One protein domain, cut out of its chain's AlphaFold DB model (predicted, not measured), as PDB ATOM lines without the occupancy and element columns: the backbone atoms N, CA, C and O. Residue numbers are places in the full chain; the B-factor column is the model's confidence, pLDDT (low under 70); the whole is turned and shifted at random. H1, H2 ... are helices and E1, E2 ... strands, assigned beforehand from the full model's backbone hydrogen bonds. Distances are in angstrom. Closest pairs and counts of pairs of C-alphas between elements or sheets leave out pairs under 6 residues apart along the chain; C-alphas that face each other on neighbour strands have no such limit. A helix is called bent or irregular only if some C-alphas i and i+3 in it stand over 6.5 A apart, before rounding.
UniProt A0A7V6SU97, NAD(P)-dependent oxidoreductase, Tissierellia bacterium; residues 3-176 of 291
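This is residues 3 to 176 of the 291 residues of the protein "NAD(P)-dependent oxidoreductase" of Tissierellia bacterium (UniProt A0A7V6SU97). A small ribbon of two short strands, E1 and E2, and helix H2 make the middle of a loose, open frame of short helices and long loops. H1, H3 and the loop of residues 27 to 38 make one end, H6, H7, H8 and H9 the other, and H4 and H5 lie along one side between these ends. The printed part has 174 residues, with nine named helices and two named strands in the order E1 H1 E2 H2 H3 H4 H5 H6 H7 H8 H9. The sheet, order E1 - E2, is antiparallel, and the class is mostly helix, though under half of the residues are in named elements. The whole is loose, with a radius of gyration of the C-alphas of 19.5 A and spans of 55 by 40 by 27 A.

Find C-alpha 11 at (18.168, 15.000, -41.462), where E1, residues 11 to 13, begins; its partner is E2, residues 50 to 52. H2, residues 53 to 62, follows E2 directly and is 14.1 A long. H1, residues 17 to 26, is also 14.1 A long. Look next for H3, residues 90 to 96, and H4, residues 104 to 114, which is 15.4 A long. H5 is residues 117 to 124. H6, residues 127 to 140, is the longest helix at 20.1 A and begins at C-alpha 127, (14.790, 41.919, -36.698). Then come H7, residues 145 to 150, H8, residues 154 to 161, and H9, residues 164 to 168, ending at C-alpha 168, (-2.868, 26.243, -37.397).

Start at E1 and E2, antiparallel at 152 degrees: N 12 and O 51 are 3.0 A apart, N 51 and O 12 3.1 A. From E1 to H2 the closest C-alphas are those of His 11 and Ala 53, 6.4 A. H2 and H4 are close but not clearly touching; their closest C-alphas, of Ile 60 and Leu 108, are 7.2 A apart. H1, H3 and H5 touch no helix. H6 touches H7 with residues 138 to 140 alone, closest at the C-alphas of Leu 139 and Tyr 147, 4.5 A, and at 70.4 degrees is only just about perpendicular to it. H7 and H8 are a helical hairpin, at a steep tilt of 41 degrees, opposite ways; they touch, closest at the C-alphas of Trp 148 and Lys 156, 6.6 A. H8 and H9 only just touch, only at the corner, with 3 pairs of C-alphas within 8 A, the closest Phe 161 and Trp 167 at 6.2 A. H5 is irregular, only just: C-alphas 120 and 123 are 6.7 A apart. Every O i to N i+4 pair is within hydrogen-bond range in H1, H2, H4, H6, H7, H8 and H9; in H3 it is 2 of 3 and in H5 2 of 4.

The two C-alphas farthest apart, of Asp 30 and Lys 165, are 58.3 A apart. The printed part has no cut. The links H1 to E2, 23 residues, and H2 to H3, 27 residues, are long. The mean pLDDT of the printed part is 94.2, and no printed residue is under 70.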
ATOM      1  N   SER A   3      13.455  25.884 -49.890       90.12
ATOM      2  CA  SER A   3      14.019  25.841 -48.528       90.12
ATOM      3  C   SER A   3      12.964  25.715 -47.423       90.12
ATOM      4  O   SER A   3      13.254  25.183 -46.363       90.12
ATOM      5  N   PHE A   4      11.744  26.198 -47.667       95.69
ATOM      6  CA  PHE A   4      10.625  26.107 -46.728       95.69
ATOM      7  C   PHE A   4       9.839  24.798 -46.867       95.69
ATOM      8  O   PHE A   4       8.914  24.548 -46.106       95.69
ATOM      9  N   HIS A   5      10.166  23.963 -47.855       94.81
ATOM     10  CA  HIS A   5       9.563  22.637 -48.003       94.81
ATOM     11  C   HIS A   5      10.261  21.614 -47.113       94.81
ATOM     12  O   HIS A   5       9.703  20.552 -46.887       94.81
ATOM     13  N   GLN A   6      11.470  21.914 -46.634       94.31
ATOM     14  CA  GLN A   6      12.240  21.026 -45.778       94.31
ATOM     15  C   GLN A   6      11.781  21.167 -44.318       94.31
ATOM     16  O   GLN A   6      11.915  22.260 -43.761       94.31
ATOM     17  N   PRO A   7      11.286  20.093 -43.673       94.38
ATOM     18  CA  PRO A   7      10.980  20.121 -42.248       94.38
ATOM     19  C   PRO A   7      12.213  20.451 -41.411       94.38
ATOM     20  O   PRO A   7      13.323  20.022 -41.726       94.38
ATOM     21  N   LEU A   8      12.024  21.183 -40.312       95.12
ATOM     22  CA  LEU A   8      13.131  21.627 -39.455       95.12
ATOM     23  C   LEU A   8      13.931  20.456 -38.853       95.12
ATOM     24  O   LEU A   8      15.150  20.547 -38.747       95.12
ATOM     25  N   ASN A   9      13.267  19.344 -38.528       93.94
ATOM     26  CA  ASN A   9      13.907  18.108 -38.061       93.94
ATOM     27  C   ASN A   9      14.227  17.120 -39.201       93.94
ATOM     28  O   ASN A   9      14.425  15.945 -38.934       93.94
ATOM     29  N   ASN A  10      14.256  17.553 -40.468       92.25
ATOM     30  CA  ASN A  10      14.689  16.678 -41.556       92.25
ATOM     31  C   ASN A  10      16.220  16.544 -41.573       92.25
ATOM     32  O   ASN A  10      16.909  17.558 -41.725       92.25
ATOM     33  N   HIS A  11      16.735  15.318 -41.467       92.31
ATOM     34  CA  HIS A  11      18.168  15.000 -41.462       92.31
ATOM     35  C   HIS A  11      18.679  14.693 -42.865       92.31
ATOM     36  O   HIS A  11      18.213  13.760 -43.514       92.31
ATOM     37  N   LEU A  12      19.687  15.440 -43.311       92.19
ATOM     38  CA  LEU A  12      20.321  15.258 -44.615       92.19
ATOM     39  C   LEU A  12      21.823  15.043 -44.465       92.19
ATOM     40  O   LEU A  12      22.451  15.644 -43.595       92.19
ATOM     41  N   GLU A  13      22.398  14.248 -45.366       94.50
ATOM     42  CA  GLU A  13      23.838  14.257 -45.621       94.50
ATOM     43  C   GLU A  13      24.118  15.118 -46.854       94.50
ATOM     44  O   GLU A  13      23.843  14.728 -47.988       94.50
ATOM     45  N   TRP A  14      24.645  16.318 -46.628       93.94
ATOM     46  CA  TRP A  14      25.021  17.225 -47.710       93.94
ATOM     47  C   TRP A  14      26.384  16.851 -48.295       93.94
ATOM     48  O   TRP A  14      27.185  16.179 -47.655       93.94
ATOM     49  N   VAL A  15      26.677  17.320 -49.505       95.75
ATOM     50  CA  VAL A  15      28.003  17.218 -50.127       95.75
ATOM     51  C   VAL A  15      28.311  18.536 -50.827       95.75
ATOM     52  O   VAL A  15      27.418  19.166 -51.400       95.75
ATOM     53  N   THR A  16      29.558  18.994 -50.749       96.81
ATOM     54  CA  THR A  16      29.951  20.258 -51.379       96.81
ATOM     55  C   THR A  16      30.057  20.107 -52.894       96.81
ATOM     56  O   THR A  16      30.251  19.010 -53.436       96.81
ATOM     57  N   ALA A  17      29.951  21.233 -53.604       95.69
ATOM     58  CA  ALA A  17      30.217  21.258 -55.038       95.69
ATOM     59  C   ALA A  17      31.685  20.901 -55.326       95.69
ATOM     60  O   ALA A  17      31.965  20.248 -56.326       95.69
ATOM     61  N   GLU A  18      32.616  21.276 -54.443       96.19
ATOM     62  CA  GLU A  18      34.039  20.971 -54.581       96.19
ATOM     63  C   GLU A  18      34.351  19.477 -54.398       96.19
ATOM     64  O   GLU A  18      35.122  18.923 -55.183       96.19
ATOM     65  N   ASP A  19      33.752  18.815 -53.400       97.38
ATOM     66  CA  ASP A  19      33.828  17.357 -53.219       97.38
ATOM     67  C   ASP A  19      33.239  16.632 -54.439       97.38
ATOM     68  O   ASP A  19      33.881  15.751 -55.012       97.38
ATOM     69  N   SER A  20      32.059  17.062 -54.893       97.06
ATOM     70  CA  SER A  20      31.398  16.493 -56.076       97.06
ATOM     71  C   SER A  20      32.234  16.674 -57.348       97.06
ATOM     72  O   SER A  20      32.379  15.745 -58.138       97.06
ATOM     73  N   ALA A  21      32.843  17.847 -57.545       97.12
ATOM     74  CA  ALA A  21      33.728  18.097 -58.681       97.12
ATOM     75  C   ALA A  21      34.993  17.233 -58.616       97.12
ATOM     76  O   ALA A  21      35.426  16.701 -59.636       97.12
ATOM     77  N   ARG A  22      35.573  17.044 -57.423       97.44
ATOM     78  CA  ARG A  22      36.717  16.143 -57.226       97.44
ATOM     79  C   ARG A  22      36.380  14.701 -57.572       97.44
ATOM     80  O   ARG A  22      37.202  14.050 -58.211       97.44
ATOM     81  N   LEU A  23      35.193  14.227 -57.193       97.06
ATOM     82  CA  LEU A  23      34.701  12.915 -57.605       97.06
ATOM     83  C   LEU A  23      34.667  12.813 -59.133       97.06
ATOM     84  O   LEU A  23      35.312  11.933 -59.691       97.06
ATOM     85  N   LEU A  24      33.994  13.750 -59.812       96.69
ATOM     86  CA  LEU A  24      33.882  13.747 -61.275       96.69
ATOM     87  C   LEU A  24      35.245  13.794 -61.976       96.69
ATOM     88  O   LEU A  24      35.464  13.050 -62.925       96.69
ATOM     89  N   MET A  25      36.180  14.611 -61.489       96.81
ATOM     90  CA  MET A  25      37.542  14.671 -62.028       96.81
ATOM     91  C   MET A  25      38.290  13.345 -61.862       96.81
ATOM     92  O   MET A  25      39.012  12.931 -62.764       96.81
ATOM     93  N   LYS A  26      38.117  12.672 -60.720       95.69
ATOM     94  CA  LYS A  26      38.745  11.375 -60.455       95.69
ATOM     95  C   LYS A  26      38.205  10.261 -61.345       95.69
ATOM     96  O   LYS A  26      38.967   9.373 -61.695       95.69
ATOM     97  N   LEU A  27      36.937  10.331 -61.753       95.06
ATOM     98  CA  LEU A  27      36.349   9.380 -62.707       95.06
ATOM     99  C   LEU A  27      37.007   9.422 -64.092       95.06
ATOM    100  O   LEU A  27      36.832   8.489 -64.869       95.06
ATOM    101  N   CYS A  28      37.732  10.495 -64.414       94.94
ATOM    102  CA  CYS A  28      38.439  10.652 -65.681       94.94
ATOM    103  C   CYS A  28      39.896  10.162 -65.640       94.94
ATOM    104  O   CYS A  28      40.603  10.338 -66.628       94.94
ATOM    105  N   LEU A  29      40.363   9.625 -64.508       93.94
ATOM    106  CA  LEU A  29      41.719   9.093 -64.369       93.94
ATOM    107  C   LEU A  29      41.783   7.623 -64.808       93.94
ATOM    108  O   LEU A  29      40.787   6.905 -64.763       93.94
ATOM    109  N   ASP A  30      42.974   7.168 -65.193       90.00
ATOM    110  CA  ASP A  30      43.188   5.798 -65.680       90.00
ATOM    111  C   ASP A  30      43.207   4.743 -64.554       90.00
ATOM    112  O   ASP A  30      43.111   3.549 -64.819       90.00
ATOM    113  N   ASP A  31      43.335   5.163 -63.292       91.75
ATOM    114  CA  ASP A  31      43.467   4.295 -62.114       91.75
ATOM    115  C   ASP A  31      42.141   4.048 -61.368       91.75
ATOM    116  O   ASP A  31      42.132   3.599 -60.218       91.75
ATOM    117  N   VAL A  32      41.002   4.315 -62.015       95.06
ATOM    118  CA  VAL A  32      39.673   4.083 -61.437       95.06
ATOM    119  C   VAL A  32      39.418   2.577 -61.265       95.06
ATOM    120  O   VAL A  32      39.468   1.836 -62.247       95.06
ATOM    121  N   PRO A  33      39.085   2.090 -60.051       94.25
ATOM    122  CA  PRO A  33      38.857   0.664 -59.825       94.25
ATOM    123  C   PRO A  33      37.697   0.103 -60.657       94.25
ATOM    124  O   PRO A  33      36.586   0.626 -60.583       94.25
ATOM    125  N   ASP A  34      37.903  -1.039 -61.324       93.06
ATOM    126  CA  ASP A  34      36.891  -1.678 -62.188       93.06
ATOM    127  C   ASP A  34      35.532  -1.886 -61.505       93.06
ATOM    128  O   ASP A  34      34.480  -1.723 -62.122       93.06
ATOM    129  N   ARG A  35      35.547  -2.198 -60.201       91.38
ATOM    130  CA  ARG A  35      34.339  -2.415 -59.384       91.38
ATOM    131  C   ARG A  35      33.409  -1.202 -59.286       91.38
ATOM    132  O   ARG A  35      32.279  -1.369 -58.835       91.38
ATOM    133  N   LEU A  36      33.897  -0.009 -59.631       94.12
ATOM    134  CA  LEU A  36      33.105   1.215 -59.679       94.12
ATOM    135  C   LEU A  36      32.082   1.173 -60.825       94.12
ATOM    136  O   LEU A  36      30.961   1.665 -60.697       94.12
ATOM    137  N   TRP A  37      32.470   0.602 -61.962       92.12
ATOM    138  CA  TRP A  37      31.655   0.631 -63.168       92.12
ATOM    139  C   TRP A  37      30.443  -0.294 -63.055       92.12
ATOM    140  O   TRP A  37      30.476  -1.322 -62.381       92.12
ATOM    141  N   ASN A  38      29.357   0.074 -63.745       90.25
ATOM    142  CA  ASN A  38      28.078  -0.649 -63.725       90.25
ATOM    143  C   ASN A  38      27.504  -0.859 -62.313       90.25
ATOM    144  O   ASN A  38      26.862  -1.871 -62.038       90.25
ATOM    145  N   ASN A  39      27.732   0.104 -61.418       92.50
ATOM    146  CA  ASN A  39      27.239   0.075 -60.049       92.50
ATOM    147  C   ASN A  39      26.475   1.368 -59.702       92.50
ATOM    148  O   ASN A  39      26.490   2.338 -60.461       92.50
ATOM    149  N   VAL A  40      25.778   1.369 -58.565       93.62
ATOM    150  CA  VAL A  40      25.067   2.535 -58.020       93.62
ATOM    151  C   VAL A  40      25.635   2.847 -56.644       93.62
ATOM    152  O   VAL A  40      25.807   1.946 -55.818       93.62
ATOM    153  N   TYR A  41      25.912   4.128 -56.415       94.31
ATOM    154  CA  TYR A  41      26.471   4.639 -55.174       94.31
ATOM    155  C   TYR A  41      25.709   5.869 -54.706       94.31
ATOM    156  O   TYR A  41      25.325   6.717 -55.514       94.31
ATOM    157  N   ASN A  42      25.564   5.989 -53.390       94.06
ATOM    158  CA  ASN A  42      25.106   7.214 -52.757       94.06
ATOM    159  C   ASN A  42      26.294   8.158 -52.556       94.06
ATOM    160  O   ASN A  42      27.352   7.749 -52.077       94.06
ATOM    161  N   ILE A  43      26.121   9.425 -52.925       94.69
ATOM    162  CA  ILE A  43      27.120  10.474 -52.711       94.69
ATOM    163  C   ILE A  43      26.695  11.277 -51.485       94.69
ATOM    164  O   ILE A  43      25.569  11.762 -51.418       94.69
ATOM    165  N   GLY A  44      27.615  11.452 -50.543       95.25
ATOM    166  CA  GLY A  44      27.431  12.314 -49.379       95.25
ATOM    167  C   GLY A  44      28.772  12.850 -48.883       95.25
ATOM    168  O   GLY A  44      29.814  12.317 -49.266       95.25
ATOM    169  N   GLY A  45      28.760  13.915 -48.083       95.62
ATOM    170  CA  GLY A  45      29.953  14.580 -47.540       95.62
ATOM    171  C   GLY A  45      30.519  13.931 -46.273       95.62
ATOM    172  O   GLY A  45      31.470  14.440 -45.689       95.62
ATOM    173  N   GLY A  46      29.956  12.807 -45.827       94.00
ATOM    174  CA  GLY A  46      30.363  12.118 -44.609       94.00
ATOM    175  C   GLY A  46      29.778  12.740 -43.340       94.00
ATOM    176  O   GLY A  46      28.937  13.638 -43.373       94.00
ATOM    177  N   ALA A  47      30.233  12.240 -42.187       92.50
ATOM    178  CA  ALA A  47      29.634  12.529 -40.883       92.50
ATOM    179  C   ALA A  47      29.537  14.028 -40.543       92.50
ATOM    180  O   ALA A  47      28.548  14.442 -39.947       92.50
ATOM    181  N   SER A  48      30.512  14.849 -40.956       93.25
ATOM    182  CA  SER A  48      30.486  16.295 -40.677       93.25
ATOM    183  C   SER A  48      29.340  17.032 -41.387       93.25
ATOM    184  O   SER A  48      28.892  18.068 -40.904       93.25
ATOM    185  N   PHE A  49      28.824  16.482 -42.492       95.19
ATOM    186  CA  PHE A  49      27.722  17.047 -43.274       95.19
ATOM    187  C   PHE A  49      26.351  16.433 -42.958       95.19
ATOM    188  O   PHE A  49      25.371  16.770 -43.628       95.19
ATOM    189  N   ARG A  50      26.260  15.550 -41.956       94.19
ATOM    190  CA  ARG A  50      24.989  14.992 -41.473       94.19
ATOM    191  C   ARG A  50      24.377  15.961 -40.464       94.19
ATOM    192  O   ARG A  50      24.855  16.058 -39.340       94.19
ATOM    193  N   LEU A  51      23.362  16.710 -40.886       94.12
ATOM    194  CA  LEU A  51      22.736  17.765 -40.082       94.12
ATOM    195  C   LEU A  51      21.221  17.745 -40.256       94.12
ATOM    196  O   LEU A  51      20.718  17.493 -41.358       94.12
ATOM    197  N   SER A  52      20.493  18.103 -39.199       94.56
ATOM    198  CA  SER A  52      19.098  18.509 -39.362       94.56
ATOM    199  C   SER A  52      19.013  19.845 -40.117       94.56
ATOM    200  O   SER A  52      19.943  20.662 -40.106       94.56
ATOM    201  N   ALA A  53      17.880  20.113 -40.768       94.56
ATOM    202  CA  ALA A  53      17.635  21.407 -41.408       94.56
ATOM    203  C   ALA A  53      17.774  22.568 -40.405       94.56
ATOM    204  O   ALA A  53      18.339  23.615 -40.725       94.56
ATOM    205  N   TYR A  54      17.303  22.362 -39.172       95.94
ATOM    206  CA  TYR A  54      17.436  23.299 -38.062       95.94
ATOM    207  C   TYR A  54      18.907  23.603 -37.745       95.94
ATOM    208  O   TYR A  54      19.289  24.772 -37.665       95.94
ATOM    209  N   GLU A  55      19.757  22.582 -37.606       96.06
ATOM    210  CA  GLU A  55      21.189  22.760 -37.335       96.06
ATOM    211  C   GLU A  55      21.905  23.475 -38.472       96.06
ATOM    212  O   GLU A  55      22.675  24.410 -38.222       96.06
ATOM    213  N   PHE A  56      21.616  23.074 -39.713       95.44
ATOM    214  CA  PHE A  56      22.148  23.722 -40.902       95.44
ATOM    215  C   PHE A  56      21.809  25.217 -40.896       95.44
ATOM    216  O   PHE A  56      22.705  26.060 -40.981       95.44
ATOM    217  N   LEU A  57      20.529  25.565 -40.711       95.69
ATOM    218  CA  LEU A  57      20.078  26.955 -40.655       95.69
ATOM    219  C   LEU A  57      20.757  27.720 -39.517       95.69
ATOM    220  O   LEU A  57      21.265  28.816 -39.752       95.69
ATOM    221  N   ARG A  58      20.857  27.151 -38.308       96.38
ATOM    222  CA  ARG A  58      21.558  27.820 -37.201       96.38
ATOM    223  C   ARG A  58      23.013  28.110 -37.536       96.38
ATOM    224  O   ARG A  58      23.482  29.217 -37.277       96.38
ATOM    225  N   LYS A  59      23.730  27.136 -38.103       96.00
ATOM    226  CA  LYS A  59      25.135  27.306 -38.490       96.00
ATOM    227  C   LYS A  59      25.282  28.387 -39.567       96.00
ATOM    228  O   LYS A  59      26.132  29.259 -39.409       96.00
ATOM    229  N   ILE A  60      24.412  28.434 -40.578       94.62
ATOM    230  CA  ILE A  60      24.404  29.523 -41.571       94.62
ATOM    231  C   ILE A  60      24.133  30.892 -40.927       94.62
ATOM    232  O   ILE A  60      24.888  31.838 -41.151       94.62
ATOM    233  N   PHE A  61      23.096  31.020 -40.096       94.00
ATOM    234  CA  PHE A  61      22.741  32.294 -39.454       94.00
ATOM    235  C   PHE A  61      23.803  32.775 -38.454       94.00
ATOM    236  O   PHE A  61      24.038  33.981 -38.330       94.00
ATOM    237  N   SER A  62      24.526  31.847 -37.818       92.81
ATOM    238  CA  SER A  62      25.659  32.169 -36.944       92.81
ATOM    239  C   SER A  62      26.765  32.949 -37.667       92.81
ATOM    240  O   SER A  62      27.409  33.803 -37.055       92.81
ATOM    241  N   LEU A  63      26.930  32.752 -38.985       92.94
ATOM    242  CA  LEU A  63      27.897  33.507 -39.794       92.94
ATOM    243  C   LEU A  63      27.571  35.001 -39.850       92.94
ATOM    244  O   LEU A  63      28.463  35.816 -40.078       92.94
ATOM    245  N   LEU A  64      26.302  35.353 -39.636       90.00
ATOM    246  CA  LEU A  64      25.808  36.725 -39.608       90.00
ATOM    247  C   LEU A  64      25.736  37.297 -38.188       90.00
ATOM    248  O   LEU A  64      25.366  38.457 -38.032       90.00
ATOM    249  N   SER A  65      26.077  36.512 -37.158       89.81
ATOM    250  CA  SER A  65      25.844  36.868 -35.752       89.81
ATOM    251  C   SER A  65      24.370  37.204 -35.474       89.81
ATOM    252  O   SER A  65      24.066  38.160 -34.763       89.81
ATOM    253  N   ILE A  66      23.454  36.450 -36.088       91.50
ATOM    254  CA  ILE A  66      22.006  36.585 -35.914       91.50
ATOM    255  C   ILE A  66      21.469  35.249 -35.403       91.50
ATOM    256  O   ILE A  66      21.819  34.207 -35.954       91.50
ATOM    257  N   ASP A  67      20.605  35.269 -34.387       93.75
ATOM    258  CA  ASP A  67      19.808  34.088 -34.063       93.75
ATOM    259  C   ASP A  67      18.699  33.959 -35.108       93.75
ATOM    260  O   ASP A  67      17.893  34.869 -35.317       93.75
ATOM    261  N   MET A  68      18.655  32.821 -35.797       95.00
ATOM    262  CA  MET A  68      17.640  32.584 -36.816       95.00
ATOM    263  C   MET A  68      16.215  32.684 -36.264       95.00
ATOM    264  O   MET A  68      15.313  33.037 -37.016       95.00
ATOM    265  N   ARG A  69      16.013  32.418 -34.966       95.50
ATOM    266  CA  ARG A  69      14.702  32.449 -34.301       95.50
ATOM    267  C   ARG A  69      14.102  33.851 -34.205       95.50
ATOM    268  O   ARG A  69      12.885  33.993 -34.101       95.50
ATOM    269  N   ASP A  70      14.933  34.885 -34.325       93.69
ATOM    270  CA  ASP A  70      14.474  36.274 -34.377       93.69
ATOM    271  C   ASP A  70      13.772  36.598 -35.707       93.69
ATOM    272  O   ASP A  70      12.983  37.544 -35.786       93.69
ATOM    273  N   ILE A  71      14.067  35.829 -36.762       94.69
ATOM    274  CA  ILE A  71      13.640  36.096 -38.143       94.69
ATOM    275  C   ILE A  71      12.703  35.010 -38.674       94.69
ATOM    276  O   ILE A  71      11.691  35.322 -39.297       94.69
ATOM    277  N   LEU A  72      13.052  33.744 -38.468       96.50
ATOM    278  CA  LEU A  72      12.315  32.579 -38.942       96.50
ATOM    279  C   LEU A  72      11.312  32.122 -37.887       96.50
ATOM    280  O   LEU A  72      11.535  32.311 -36.694       96.50
ATOM    281  N   THR A  73      10.237  31.479 -38.327       96.44
ATOM    282  CA  THR A  73       9.247  30.838 -37.454       96.44
ATOM    283  C   THR A  73       8.931  29.426 -37.937       96.44
ATOM    284  O   THR A  73       9.029  29.186 -39.146       96.44
ATOM    285  N   PRO A  74       8.569  28.493 -37.035       96.81
ATOM    286  CA  PRO A  74       8.274  27.111 -37.417       96.81
ATOM    287  C   PRO A  74       7.176  26.984 -38.479       96.81
ATOM    288  O   PRO A  74       7.335  26.215 -39.422       96.81
ATOM    289  N   ASP A  75       6.131  27.815 -38.415       96.00
ATOM    290  CA  ASP A  75       4.995  27.819 -39.350       96.00
ATOM    291  C   ASP A  75       5.361  28.174 -40.807       96.00
ATOM    292  O   ASP A  75       4.547  27.996 -41.716       96.00
ATOM    293  N   LEU A  76       6.580  28.668 -41.056       97.06
ATOM    294  CA  LEU A  76       7.082  28.880 -42.415       97.06
ATOM    295  C   LEU A  76       7.420  27.570 -43.127       97.06
ATOM    296  O   LEU A  76       7.474  27.570 -44.357       97.06
ATOM    297  N   TYR A  77       7.701  26.503 -42.377       97.38
ATOM    298  CA  TYR A  77       8.256  25.257 -42.890       97.38
ATOM    299  C   TYR A  77       7.185  24.173 -42.990       97.38
ATOM    300  O   TYR A  77       6.305  24.068 -42.141       97.38
ATOM    301  N   ALA A  78       7.269  23.353 -44.035       95.69
ATOM    302  CA  ALA A  78       6.464  22.143 -44.146       95.69
ATOM    303  C   ALA A  78       6.819  21.121 -43.055       95.69
ATOM    304  O   ALA A  78       7.912  21.154 -42.491       95.69
ATOM    305  N   LEU A  79       5.911  20.179 -42.792       93.50
ATOM    306  CA  LEU A  79       6.116  19.130 -41.786       93.50
ATOM    307  C   LEU A  79       6.553  17.788 -42.383       93.50
ATOM    308  O   LEU A  79       7.090  16.953 -41.664       93.50
ATOM    309  N   ARG A  80       6.343  17.576 -43.688       90.94
ATOM    310  CA  ARG A  80       6.658  16.324 -44.395       90.94
ATOM    311  C   ARG A  80       6.916  16.559 -45.888       90.94
ATOM    312  O   ARG A  80       6.867  17.697 -46.351       90.94
ATOM    313  N   ASN A  81       7.109  15.469 -46.637       87.56
ATOM    314  CA  ASN A  81       7.152  15.444 -48.105       87.56
ATOM    315  C   ASN A  81       8.329  16.229 -48.717       87.56
ATOM    316  O   ASN A  81       8.201  16.920 -49.732       87.56
ATOM    317  N   PHE A  82       9.499  16.110 -48.089       89.31
ATOM    318  CA  PHE A  82      10.764  16.596 -48.629       89.31
ATOM    319  C   PHE A  82      11.676  15.420 -48.958       89.31
ATOM    320  O   PHE A  82      11.728  14.446 -48.215       89.31
ATOM    321  N   HIS A  83      12.400  15.511 -50.071       80.88
ATOM    322  CA  HIS A  83      13.314  14.459 -50.500       80.88
ATOM    323  C   HIS A  83      14.721  14.708 -49.959       80.88
ATOM    324  O   HIS A  83      15.218  15.832 -49.967       80.88
ATOM    325  N   GLY A  84      15.370  13.627 -49.549       80.56
ATOM    326  CA  GLY A  84      16.721  13.637 -49.012       80.56
ATOM    327  C   GLY A  84      16.751  13.012 -47.625       80.56
ATOM    328  O   GLY A  84      15.830  13.179 -46.834       80.56
ATOM    329  N   GLN A  85      17.823  12.278 -47.370       85.31
ATOM    330  CA  GLN A  85      18.081  11.535 -46.143       85.31
ATOM    331  C   GLN A  85      19.588  11.292 -46.045       85.31
ATOM    332  O   GLN A  85      20.332  11.613 -46.978       85.31
ATOM    333  N   TYR A  86      20.049  10.715 -44.942       86.88
ATOM    334  CA  TYR A  86      21.386  10.132 -44.910       86.88
ATOM    335  C   TYR A  86      21.340   8.709 -45.484       86.88
ATOM    336  O   TYR A  86      20.362   7.982 -45.297       86.88
ATOM    337  N   TYR A  87      22.409   8.306 -46.167       89.19
ATOM    338  CA  TYR A  87      22.570   6.938 -46.650       89.19
ATOM    339  C   TYR A  87      23.620   6.228 -45.805       89.19
ATOM    340  O   TYR A  87      24.710   6.751 -45.582       89.19
ATOM    341  N   LEU A  88      23.298   5.023 -45.343       89.81
ATOM    342  CA  LEU A  88      24.187   4.211 -44.507       89.81
ATOM    343  C   LEU A  88      25.487   3.809 -45.202       89.81
ATOM    344  O   LEU A  88      26.485   3.554 -44.536       89.81
ATOM    345  N   ASP A  89      25.464   3.751 -46.528       92.12
ATOM    346  CA  ASP A  89      26.562   3.317 -47.379       92.12
ATOM    347  C   ASP A  89      27.190   4.470 -48.177       92.12
ATOM    348  O   ASP A  89      27.975   4.216 -49.089       92.12
ATOM    349  N   SER A  90      26.902   5.737 -47.837       93.69
ATOM    350  CA  SER A  90      27.507   6.891 -48.526       93.69
ATOM    351  C   SER A  90      29.040   6.861 -48.463       93.69
ATOM    352  O   SER A  90      29.719   7.313 -49.383       93.69
ATOM    353  N   ASP A  91      29.595   6.283 -47.394       95.69
ATOM    354  CA  ASP A  91      31.034   6.120 -47.185       95.69
ATOM    355  C   ASP A  91      31.683   5.109 -48.140       95.69
ATOM    356  O   ASP A  91      32.894   5.162 -48.346       95.69
ATOM    357  N   GLU A  92      30.917   4.195 -48.744       95.12
ATOM    358  CA  GLU A  92      31.477   3.166 -49.623       95.12
ATOM    359  C   GLU A  92      32.142   3.779 -50.851       95.12
ATOM    360  O   GLU A  92      33.273   3.421 -51.168       95.12
ATOM    361  N   LEU A  93      31.503   4.754 -51.502       95.94
ATOM    362  CA  LEU A  93      32.079   5.397 -52.683       95.94
ATOM    363  C   LEU A  93      33.387   6.128 -52.369       95.94
ATOM    364  O   LEU A  93      34.331   6.048 -53.148       95.94
ATOM    365  N   ASP A  94      33.464   6.803 -51.225       96.31
ATOM    366  CA  ASP A  94      34.683   7.496 -50.813       96.31
ATOM    367  C   ASP A  94      35.810   6.507 -50.464       96.31
ATOM    368  O   ASP A  94      36.965   6.742 -50.803       96.31
ATOM    369  N   LYS A  95      35.497   5.329 -49.906       95.69
ATOM    370  CA  LYS A  95      36.489   4.245 -49.749       95.69
ATOM    371  C   LYS A  95      36.992   3.716 -51.096       95.69
ATOM    372  O   LYS A  95      38.142   3.287 -51.189       95.69
ATOM    373  N   LEU A  96      36.132   3.682 -52.119       94.75
ATOM    374  CA  LEU A  96      36.491   3.230 -53.469       94.75
ATOM    375  C   LEU A  96      37.351   4.242 -54.211       94.75
ATOM    376  O   LEU A  96      38.351   3.875 -54.825       94.75
ATOM    377  N   LEU A  97      36.922   5.497 -54.185       95.75
ATOM    378  CA  LEU A  97      37.493   6.583 -54.954       95.75
ATOM    379  C   LEU A  97      37.531   7.827 -54.061       95.75
ATOM    380  O   LEU A  97      36.657   8.681 -54.195       95.75
ATOM    381  N   PRO A  98      38.530   7.952 -53.161       95.81
ATOM    382  CA  PRO A  98      38.559   8.997 -52.139       95.81
ATOM    383  C   PRO A  98      38.407  10.379 -52.746       95.81
ATOM    384  O   PRO A  98      39.302  10.856 -53.449       95.81
ATOM    385  N   PHE A  99      37.266  11.011 -52.507       96.44
ATOM    386  CA  PHE A  99      36.904  12.280 -53.116       96.44
ATOM    387  C   PHE A  99      36.593  13.337 -52.082       96.44
ATOM    388  O   PHE A  99      36.732  14.501 -52.434       96.44
ATOM    389  N   ARG A 100      36.224  12.977 -50.850       97.12
ATOM    390  CA  ARG A 100      35.883  13.919 -49.782       97.12
ATOM    391  C   ARG A 100      37.123  14.603 -49.230       97.12
ATOM    392  O   ARG A 100      38.168  13.981 -49.045       97.12
ATOM    393  N   LYS A 101      37.013  15.906 -48.982       96.25
ATOM    394  CA  LYS A 101      38.068  16.687 -48.312       96.25
ATOM    395  C   LYS A 101      37.508  17.754 -47.399       96.25
ATOM    396  O   LYS A 101      38.163  18.087 -46.420       96.25
ATOM    397  N   ASP A 102      36.355  18.307 -47.753       95.38
ATOM    398  CA  ASP A 102      35.755  19.361 -46.961       95.38
ATOM    399  C   ASP A 102      35.148  18.793 -45.678       95.38
ATOM    400  O   ASP A 102      34.615  17.684 -45.647       95.38
ATOM    401  N   THR A 103      35.185  19.599 -44.628       95.94
ATOM    402  CA  THR A 103      34.281  19.517 -43.485       95.94
ATOM    403  C   THR A 103      33.168  20.551 -43.628       95.94
ATOM    404  O   THR A 103      33.243  21.480 -44.443       95.94
ATOM    405  N   PHE A 104      32.118  20.431 -42.816       95.88
ATOM    406  CA  PHE A 104      31.082  21.460 -42.786       95.88
ATOM    407  C   PHE A 104      31.634  22.820 -42.330       95.88
ATOM    408  O   PHE A 104      31.191  23.865 -42.805       95.88
ATOM    409  N   GLU A 105      32.629  22.825 -41.445       95.75
ATOM    410  CA  GLU A 105      33.339  24.026 -41.012       95.75
ATOM    411  C   GLU A 105      34.089  24.697 -42.176       95.75
ATOM    412  O   GLU A 105      33.933  25.906 -42.363       95.75
ATOM    413  N   ASP A 106      34.785  23.933 -43.026       95.81
ATOM    414  CA  ASP A 106      35.438  24.471 -44.233       95.81
ATOM    415  C   ASP A 106      34.419  25.119 -45.183       95.81
ATOM    416  O   ASP A 106      34.644  26.199 -45.738       95.81
ATOM    417  N   PHE A 107      33.255  24.482 -45.349       96.00
ATOM    418  CA  PHE A 107      32.150  25.049 -46.121       96.00
ATOM    419  C   PHE A 107      31.666  26.382 -45.526       96.00
ATOM    420  O   PHE A 107      31.509  27.367 -46.253       96.00
ATOM    421  N   LEU A 108      31.476  26.456 -44.205       96.06
ATOM    422  CA  LEU A 108      31.065  27.683 -43.521       96.06
ATOM    423  C   LEU A 108      32.081  28.820 -43.689       96.06
ATOM    424  O   LEU A 108      31.682  29.978 -43.848       96.06
ATOM    425  N   GLU A 109      33.377  28.516 -43.676       95.44
ATOM    426  CA  GLU A 109      34.429  29.502 -43.924       95.44
ATOM    427  C   GLU A 109      34.362  30.064 -45.344       95.44
ATOM    428  O   GLU A 109      34.395  31.287 -45.521       95.44
ATOM    429  N   ARG A 110      34.168  29.200 -46.349       95.19
ATOM    430  CA  ARG A 110      33.984  29.636 -47.741       95.19
ATOM    431  C   ARG A 110      32.740  30.499 -47.905       95.19
ATOM    432  O   ARG A 110      32.816  31.566 -48.519       95.19
ATOM    433  N   VAL A 111      31.616  30.105 -47.302       94.75
ATOM    434  CA  VAL A 111      30.394  30.922 -47.298       94.75
ATOM    435  C   VAL A 111      30.677  32.284 -46.662       94.75
ATOM    436  O   VAL A 111      30.394  33.312 -47.275       94.75
ATOM    437  N   ARG A 112      31.303  32.329 -45.479       94.06
ATOM    438  CA  ARG A 112      31.647  33.581 -44.780       94.06
ATOM    439  C   ARG A 112      32.535  34.501 -45.623       94.06
ATOM    440  O   ARG A 112      32.331  35.723 -45.616       94.06
ATOM    441  N   ALA A 113      33.514  33.937 -46.326       94.19
ATOM    442  CA  ALA A 113      34.395  34.680 -47.218       94.19
ATOM    443  C   ALA A 113      33.622  35.278 -48.407       94.19
ATOM    444  O   ALA A 113      33.814  36.451 -48.722       94.19
ATOM    445  N   ALA A 114      32.691  34.516 -48.989       94.12
ATOM    446  CA  ALA A 114      31.883  34.926 -50.139       94.12
ATOM    447  C   ALA A 114      30.710  35.871 -49.800       94.12
ATOM    448  O   ALA A 114      30.149  36.500 -50.698       94.12
ATOM    449  N   LEU A 115      30.319  35.991 -48.525       93.06
ATOM    450  CA  LEU A 115      29.198  36.841 -48.113       93.06
ATOM    451  C   LEU A 115      29.426  38.326 -48.482       93.06
ATOM    452  O   LEU A 115      30.405  38.926 -48.015       93.06
ATOM    453  N   PRO A 116      28.489  38.965 -49.215       93.38
ATOM    454  CA  PRO A 116      28.552  40.393 -49.507       93.38
ATOM    455  C   PRO A 116      28.564  41.254 -48.238       93.38
ATOM    456  O   PRO A 116      27.907  40.931 -47.244       93.38
ATOM    457  N   LEU A 117      29.246  42.402 -48.284       90.56
ATOM    458  CA  LEU A 117      29.359  43.315 -47.134       90.56
ATOM    459  C   LEU A 117      27.995  43.774 -46.594       90.56
ATOM    460  O   LEU A 117      27.812  43.855 -45.383       90.56
ATOM    461  N   TRP A 118      27.015  44.010 -47.473       87.56
ATOM    462  CA  TRP A 118      25.664  44.403 -47.060       87.56
ATOM    463  C   TRP A 118      24.936  43.291 -46.284       87.56
ATOM    464  O   TRP A 118      24.205  43.586 -45.343       87.56
ATOM    465  N   VAL A 119      25.188  42.015 -46.606       87.88
ATOM    466  CA  VAL A 119      24.635  40.873 -45.854       87.88
ATOM    467  C   VAL A 119      25.290  40.788 -44.477       87.88
ATOM    468  O   VAL A 119      24.605  40.594 -43.477       87.88
ATOM    469  N   LYS A 120      26.605  41.021 -44.387       84.62
ATOM    470  CA  LYS A 120      27.322  41.091 -43.099       84.62
ATOM    471  C   LYS A 120      26.807  42.235 -42.213       84.62
ATOM    472  O   LYS A 120      26.800  42.122 -40.987       84.62
ATOM    473  N   ALA A 121      26.325  43.319 -42.821       87.75
ATOM    474  CA  ALA A 121      25.685  44.429 -42.122       87.75
ATOM    475  C   ALA A 121      24.233  44.136 -41.683       87.75
ATOM    476  O   ALA A 121      23.706  44.855 -40.834       87.75
ATOM    477  N   ALA A 122      23.596  43.057 -42.160       85.69
ATOM    478  CA  ALA A 122      22.213  42.710 -41.813       85.69
ATOM    479  C   ALA A 122      21.995  42.482 -40.305       85.69
ATOM    480  O   ALA A 122      20.867  42.575 -39.810       85.69
ATOM    481  N   LYS A 123      23.064  42.239 -39.532       87.50
ATOM    482  CA  LYS A 123      22.977  42.135 -38.070       87.50
ATOM    483  C   LYS A 123      22.432  43.403 -37.401       87.50
ATOM    484  O   LYS A 123      21.766  43.274 -36.381       87.50
ATOM    485  N   TRP A 124      22.608  44.572 -38.017       90.56
ATOM    486  CA  TRP A 124      22.138  45.871 -37.516       90.56
ATOM    487  C   TRP A 124      20.699  46.202 -37.935       90.56
ATOM    488  O   TRP A 124      20.115  47.155 -37.427       90.56
ATOM    489  N   ALA A 125      20.114  45.436 -38.862       90.25
ATOM    490  CA  ALA A 125      18.739  45.652 -39.287       90.25
ATOM    491  C   ALA A 125      17.751  45.268 -38.164       90.25
ATOM    492  O   ALA A 125      17.961  44.234 -37.510       90.25
ATOM    493  N   PRO A 126      16.653  46.031 -37.971       94.12
ATOM    494  CA  PRO A 126      15.603  45.677 -37.018       94.12
ATOM    495  C   PRO A 126      15.012  44.298 -37.342       94.12
ATOM    496  O   PRO A 126      14.424  44.100 -38.405       94.12
ATOM    497  N   LYS A 127      15.166  43.324 -36.435       92.75
ATOM    498  CA  LYS A 127      14.790  41.919 -36.698       92.75
ATOM    499  C   LYS A 127      13.304  41.739 -36.967       92.75
ATOM    500  O   LYS A 127      12.941  40.988 -37.865       92.75
ATOM    501  N   THR A 128      12.462  42.496 -36.269       93.38
ATOM    502  CA  THR A 128      11.009  42.533 -36.489       93.38
ATOM    503  C   THR A 128      10.657  42.939 -37.920       93.38
ATOM    504  O   THR A 128       9.809  42.307 -38.546       93.38
ATOM    505  N   PHE A 129      11.355  43.934 -38.472       93.88
ATOM    506  CA  PHE A 129      11.177  44.356 -39.858       93.88
ATOM    507  C   PHE A 129      11.660  43.289 -40.848       93.88
ATOM    508  O   PHE A 129      10.953  42.978 -41.804       93.88
ATOM    509  N   VAL A 130      12.829  42.684 -40.609       93.62
ATOM    510  CA  VAL A 130      13.360  41.612 -41.473       93.62
ATOM    511  C   VAL A 130      12.423  40.400 -41.486       93.62
ATOM    512  O   VAL A 130      12.128  39.865 -42.554       93.62
ATOM    513  N   ARG A 131      11.905  40.002 -40.319       95.31
ATOM    514  CA  ARG A 131      10.901  38.941 -40.163       95.31
ATOM    515  C   ARG A 131       9.623  39.250 -40.934       95.31
ATOM    516  O   ARG A 131       9.143  38.401 -41.681       95.31
ATOM    517  N   TRP A 132       9.094  40.464 -40.783       96.12
ATOM    518  CA  TRP A 132       7.915  40.912 -41.524       96.12
ATOM    519  C   TRP A 132       8.147  40.850 -43.040       96.12
ATOM    520  O   TRP A 132       7.347  40.249 -43.754       96.12
ATOM    521  N   LEU A 133       9.270  41.393 -43.524       95.50
ATOM    522  CA  LEU A 133       9.602  41.409 -44.948       95.50
ATOM    523  C   LEU A 133       9.720  39.991 -45.517       95.50
ATOM    524  O   LEU A 133       9.188  39.713 -46.591       95.50
ATOM    525  N   LEU A 134      10.387  39.087 -44.796       95.50
ATOM    526  CA  LEU A 134      10.494  37.685 -45.188       95.50
ATOM    527  C   LEU A 134       9.113  37.026 -45.281       95.50
ATOM    528  O   LEU A 134       8.815  36.351 -46.267       95.50
ATOM    529  N   ARG A 135       8.257  37.238 -44.275       96.94
ATOM    530  CA  ARG A 135       6.904  36.674 -44.250       96.94
ATOM    531  C   ARG A 135       6.064  37.191 -45.418       96.94
ATOM    532  O   ARG A 135       5.427  36.391 -46.099       96.94
ATOM    533  N   GLU A 136       6.130  38.489 -45.714       97.19
ATOM    534  CA  GLU A 136       5.484  39.096 -46.885       97.19
ATOM    535  C   GLU A 136       5.976  38.496 -48.207       97.19
ATOM    536  O   GLU A 136       5.178  38.217 -49.103       97.19
ATOM    537  N   GLN A 137       7.284  38.257 -48.338       96.06
ATOM    538  CA  GLN A 137       7.844  37.593 -49.516       96.06
ATOM    539  C   GLN A 137       7.328  36.159 -49.660       96.06
ATOM    540  O   GLN A 137       6.990  35.749 -50.771       96.06
ATOM    541  N   CYS A 138       7.225  35.408 -48.562       96.81
ATOM    542  CA  CYS A 138       6.631  34.073 -48.574       96.81
ATOM    543  C   CYS A 138       5.162  34.127 -49.016       96.81
ATOM    544  O   CYS A 138       4.790  33.461 -49.975       96.81
ATOM    545  N   LEU A 139       4.348  35.014 -48.438       97.19
ATOM    546  CA  LEU A 139       2.928  35.176 -48.795       97.19
ATOM    547  C   LEU A 139       2.673  35.549 -50.268       97.19
ATOM    548  O   LEU A 139       1.540  35.440 -50.734       97.19
ATOM    549  N   ARG A 140       3.690  36.014 -51.003       96.75
ATOM    550  CA  ARG A 140       3.612  36.376 -52.432       96.75
ATOM    551  C   ARG A 140       4.291  35.363 -53.353       96.75
ATOM    552  O   ARG A 140       4.211  35.500 -54.570       96.75
ATOM    553  N   ASN A 141       4.976  34.364 -52.801       96.38
ATOM    554  CA  ASN A 141       5.761  33.413 -53.572       96.38
ATOM    555  C   ASN A 141       5.030  32.064 -53.690       96.38
ATOM    556  O   ASN A 141       4.978  31.332 -52.697       96.38
ATOM    557  N   PRO A 142       4.585  31.661 -54.900       96.31
ATOM    558  CA  PRO A 142       3.806  30.436 -55.120       96.31
ATOM    559  C   PRO A 142       4.555  29.141 -54.792       96.31
ATOM    560  O   PRO A 142       3.973  28.060 -54.795       96.31
ATOM    561  N   ARG A 143       5.857  29.227 -54.503       95.06
ATOM    562  CA  ARG A 143       6.699  28.101 -54.095       95.06
ATOM    563  C   ARG A 143       6.890  28.022 -52.581       95.06
ATOM    564  O   ARG A 143       7.889  27.446 -52.161       95.06
ATOM    565  N   THR A 144       6.040  28.631 -51.760       97.00
ATOM    566  CA  THR A 144       6.183  28.590 -50.294       97.00
ATOM    567  C   THR A 144       4.909  28.105 -49.607       97.00
ATOM    568  O   THR A 144       3.823  28.373 -50.122       97.00
ATOM    569  N   PRO A 145       5.028  27.470 -48.427       96.94
ATOM    570  CA  PRO A 145       3.870  27.025 -47.663       96.94
ATOM    571  C   PRO A 145       2.863  28.126 -47.329       96.94
ATOM    572  O   PRO A 145       1.667  27.952 -47.549       96.94
ATOM    573  N   LEU A 146       3.337  29.296 -46.890       97.00
ATOM    574  CA  LEU A 146       2.450  30.415 -46.556       97.00
ATOM    575  C   LEU A 146       1.608  30.900 -47.740       97.00
ATOM    576  O   LEU A 146       0.459  31.290 -47.549       97.00
ATOM    577  N   TYR A 147       2.151  30.881 -48.959       97.94
ATOM    578  CA  TYR A 147       1.355  31.202 -50.141       97.94
ATOM    579  C   TYR A 147       0.237  30.177 -50.340       97.94
ATOM    580  O   TYR A 147      -0.902  30.562 -50.587       97.94
ATOM    581  N   TRP A 148       0.540  28.881 -50.221       97.75
ATOM    582  CA  TRP A 148      -0.453  27.818 -50.400       97.75
ATOM    583  C   TRP A 148      -1.606  27.957 -49.408       97.75
ATOM    584  O   TRP A 148      -2.760  27.865 -49.805       97.75
ATOM    585  N   LEU A 149      -1.286  28.281 -48.154       97.06
ATOM    586  CA  LEU A 149      -2.261  28.535 -47.095       97.06
ATOM    587  C   LEU A 149      -3.066  29.818 -47.311       97.06
ATOM    588  O   LEU A 149      -4.230  29.870 -46.933       97.06
ATOM    589  N   LYS A 150      -2.475  30.859 -47.900       97.19
ATOM    590  CA  LYS A 150      -3.184  32.106 -48.224       97.19
ATOM    591  C   LYS A 150      -4.159  31.947 -49.395       97.19
ATOM    592  O   LYS A 150      -5.140  32.676 -49.467       97.19
ATOM    593  N   HIS A 151      -3.842  31.056 -50.331       97.88
ATOM    594  CA  HIS A 151      -4.560  30.881 -51.595       97.88
ATOM    595  C   HIS A 151      -5.341  29.561 -51.679       97.88
ATOM    596  O   HIS A 151      -5.716  29.168 -52.780       97.88
ATOM    597  N   ASP A 152      -5.545  28.878 -50.549       97.44
ATOM    598  CA  ASP A 152      -6.314  27.627 -50.443       97.44
ATOM    599  C   ASP A 152      -5.886  26.561 -51.468       97.44
ATOM    600  O   ASP A 152      -6.693  25.916 -52.136       97.44
ATOM    601  N   VAL A 153      -4.570  26.379 -51.623       97.44
ATOM    602  CA  VAL A 153      -4.004  25.359 -52.518       97.44
ATOM    603  C   VAL A 153      -4.045  24.000 -51.812       97.44
ATOM    604  O   VAL A 153      -3.017  23.492 -51.358       97.44
ATOM    605  N   GLU A 154      -5.245  23.425 -51.704       95.44
ATOM    606  CA  GLU A 154      -5.543  22.245 -50.874       95.44
ATOM    607  C   GLU A 154      -4.633  21.044 -51.153       95.44
ATOM    608  O   GLU A 154      -4.122  20.436 -50.220       95.44
ATOM    609  N   GLU A 155      -4.316  20.757 -52.421       93.06
ATOM    610  CA  GLU A 155      -3.395  19.665 -52.782       93.06
ATOM    611  C   GLU A 155      -2.027  19.813 -52.093       93.06
ATOM    612  O   GLU A 155      -1.435  18.839 -51.630       93.06
ATOM    613  N   LYS A 156      -1.512  21.045 -51.994       94.56
ATOM    614  CA  LYS A 156      -0.231  21.322 -51.336       94.56
ATOM    615  C   LYS A 156      -0.367  21.341 -49.820       94.56
ATOM    616  O   LYS A 156       0.541  20.873 -49.138       94.56
ATOM    617  N   ILE A 157      -1.468  21.869 -49.291       95.56
ATOM    618  CA  ILE A 157      -1.722  21.870 -47.847       95.56
ATOM    619  C   ILE A 157      -1.780  20.424 -47.339       95.56
ATOM    620  O   ILE A 157      -1.057  20.071 -46.408       95.56
ATOM    621  N   GLU A 158      -2.546  19.568 -48.011       92.00
ATOM    622  CA  GLU A 158      -2.633  18.142 -47.707       92.00
ATOM    623  C   GLU A 158      -1.264  17.461 -47.841       92.00
ATOM    624  O   GLU A 158      -0.785  16.823 -46.909       92.00
ATOM    625  N   ALA A 159      -0.556  17.670 -48.952       89.62
ATOM    626  CA  ALA A 159       0.714  16.985 -49.183       89.62
ATOM    627  C   ALA A 159       1.833  17.363 -48.187       89.62
ATOM    628  O   ALA A 159       2.699  16.536 -47.913       89.62
ATOM    629  N   PHE A 160       1.866  18.598 -47.671       93.31
ATOM    630  CA  PHE A 160       2.972  19.100 -46.833       93.31
ATOM    631  C   PHE A 160       2.624  19.254 -45.344       93.31
ATOM    632  O   PHE A 160       3.532  19.280 -44.508       93.31
ATOM    633  N   PHE A 161       1.335  19.322 -45.001       93.69
ATOM    634  CA  PHE A 161       0.839  19.440 -43.624       93.69
ATOM    635  C   PHE A 161      -0.189  18.358 -43.269       93.69
ATOM    636  O   PHE A 161      -0.301  17.984 -42.105       93.69
ATOM    637  N   GLY A 162      -0.892  17.790 -44.252       91.94
ATOM    638  CA  GLY A 162      -1.999  16.829 -44.096       91.94
ATOM    639  C   GLY A 162      -3.313  17.428 -43.626       91.94
ATOM    640  O   GLY A 162      -4.283  16.706 -43.485       91.94
ATOM    641  N   SER A 163      -3.337  18.711 -43.279       94.06
ATOM    642  CA  SER A 163      -4.538  19.545 -43.223       94.06
ATOM    643  C   SER A 163      -4.138  20.966 -42.838       94.06
ATOM    644  O   SER A 163      -3.081  21.196 -42.241       94.06
ATOM    645  N   ARG A 164      -5.026  21.925 -43.106       96.19
ATOM    646  CA  ARG A 164      -4.900  23.290 -42.584       96.19
ATOM    647  C   ARG A 164      -4.883  23.324 -41.053       96.19
ATOM    648  O   ARG A 164      -4.078  24.048 -40.482       96.19
ATOM    649  N   LYS A 165      -5.714  22.504 -40.401       96.44
ATOM    650  CA  LYS A 165      -5.814  22.439 -38.937       96.44
ATOM    651  C   LYS A 165      -4.470  22.098 -38.285       96.44
ATOM    652  O   LYS A 165      -4.073  22.755 -37.335       96.44
ATOM    653  N   VAL A 166      -3.742  21.124 -38.840       95.25
ATOM    654  CA  VAL A 166      -2.397  20.763 -38.355       95.25
ATOM    655  C   VAL A 166      -1.430  21.946 -38.459       95.25
ATOM    656  O   VAL A 166      -0.608  22.133 -37.571       95.25
ATOM    657  N   TRP A 167      -1.524  22.759 -39.518       96.19
ATOM    658  CA  TRP A 167      -0.698  23.962 -39.644       96.19
ATOM    659  C   TRP A 167      -1.078  25.052 -38.630       96.19
ATOM    660  O   TRP A 167      -0.194  25.685 -38.064       96.19
ATOM    661  N   GLU A 168      -2.372  25.261 -38.378       96.19
ATOM    662  CA  GLU A 168      -2.868  26.243 -37.397       96.19
ATOM    663  C   GLU A 168      -2.453  25.909 -35.955       96.19
ATOM    664  O   GLU A 168      -2.331  26.807 -35.125       96.19
ATOM    665  N   GLU A 169      -2.203  24.629 -35.671       96.44
ATOM    666  CA  GLU A 169      -1.692  24.132 -34.390       96.44
ATOM    667  C   GLU A 169      -0.159  24.252 -34.257       96.44
ATOM    668  O   GLU A 169       0.381  23.965 -33.187       96.44
ATOM    669  N   ILE A 170       0.565  24.678 -35.306       95.69
ATOM    670  CA  ILE A 170       2.020  24.875 -35.229       95.69
ATOM    671  C   ILE A 170       2.326  26.043 -34.290       95.69
ATOM    672  O   ILE A 170       2.075  27.210 -34.597       95.69
ATOM    673  N   GLY A 171       2.921  25.696 -33.154       94.56
ATOM    674  CA  GLY A 171       3.370  26.630 -32.136       94.56
ATOM    675  C   GLY A 171       4.633  27.416 -32.496       94.56
ATOM    676  O   GLY A 171       5.166  27.371 -33.614       94.56
ATOM    677  N   GLY A 172       5.114  28.171 -31.513       95.88
ATOM    678  CA  GLY A 172       6.328  28.970 -31.633       95.88
ATOM    679  C   GLY A 172       7.608  28.145 -31.471       95.88
ATOM    680  O   GLY A 172       7.619  26.915 -31.502       95.88
ATOM    681  N   TRP A 173       8.736  28.835 -31.292       96.62
ATOM    682  CA  TRP A 173      10.021  28.163 -31.043       96.62
ATOM    683  C   TRP A 173      10.079  27.482 -29.673       96.62
ATOM    684  O   TRP A 173      10.906  26.598 -29.475       96.62
ATOM    685  N   GLU A 174       9.230  27.909 -28.747       95.69
ATOM    686  CA  GLU A 174       9.005  27.333 -27.426       95.69
ATOM    687  C   GLU A 174       8.417  25.916 -27.484       95.69
ATOM    688  O   GLU A 174       8.763  25.090 -26.643       95.69
ATOM    689  N   ASP A 175       7.612  25.618 -28.507       95.31
ATOM    690  CA  ASP A 175       6.989  24.307 -28.717       95.31
ATOM    691  C   ASP A 175       7.845  23.396 -29.613       95.31
ATOM    692  O   ASP A 175       7.638  22.183 -29.689       95.31
ATOM    693  N   PHE A 176       8.828  23.970 -30.313       95.75
ATOM    694  CA  PHE A 176       9.692  23.230 -31.222       95.75
ATOM    695  C   PHE A 176      10.756  22.425 -30.466       95.75
ATOM    696  O   PHE A 176      11.695  22.974 -29.883       95.75
TER     697      PHE A 176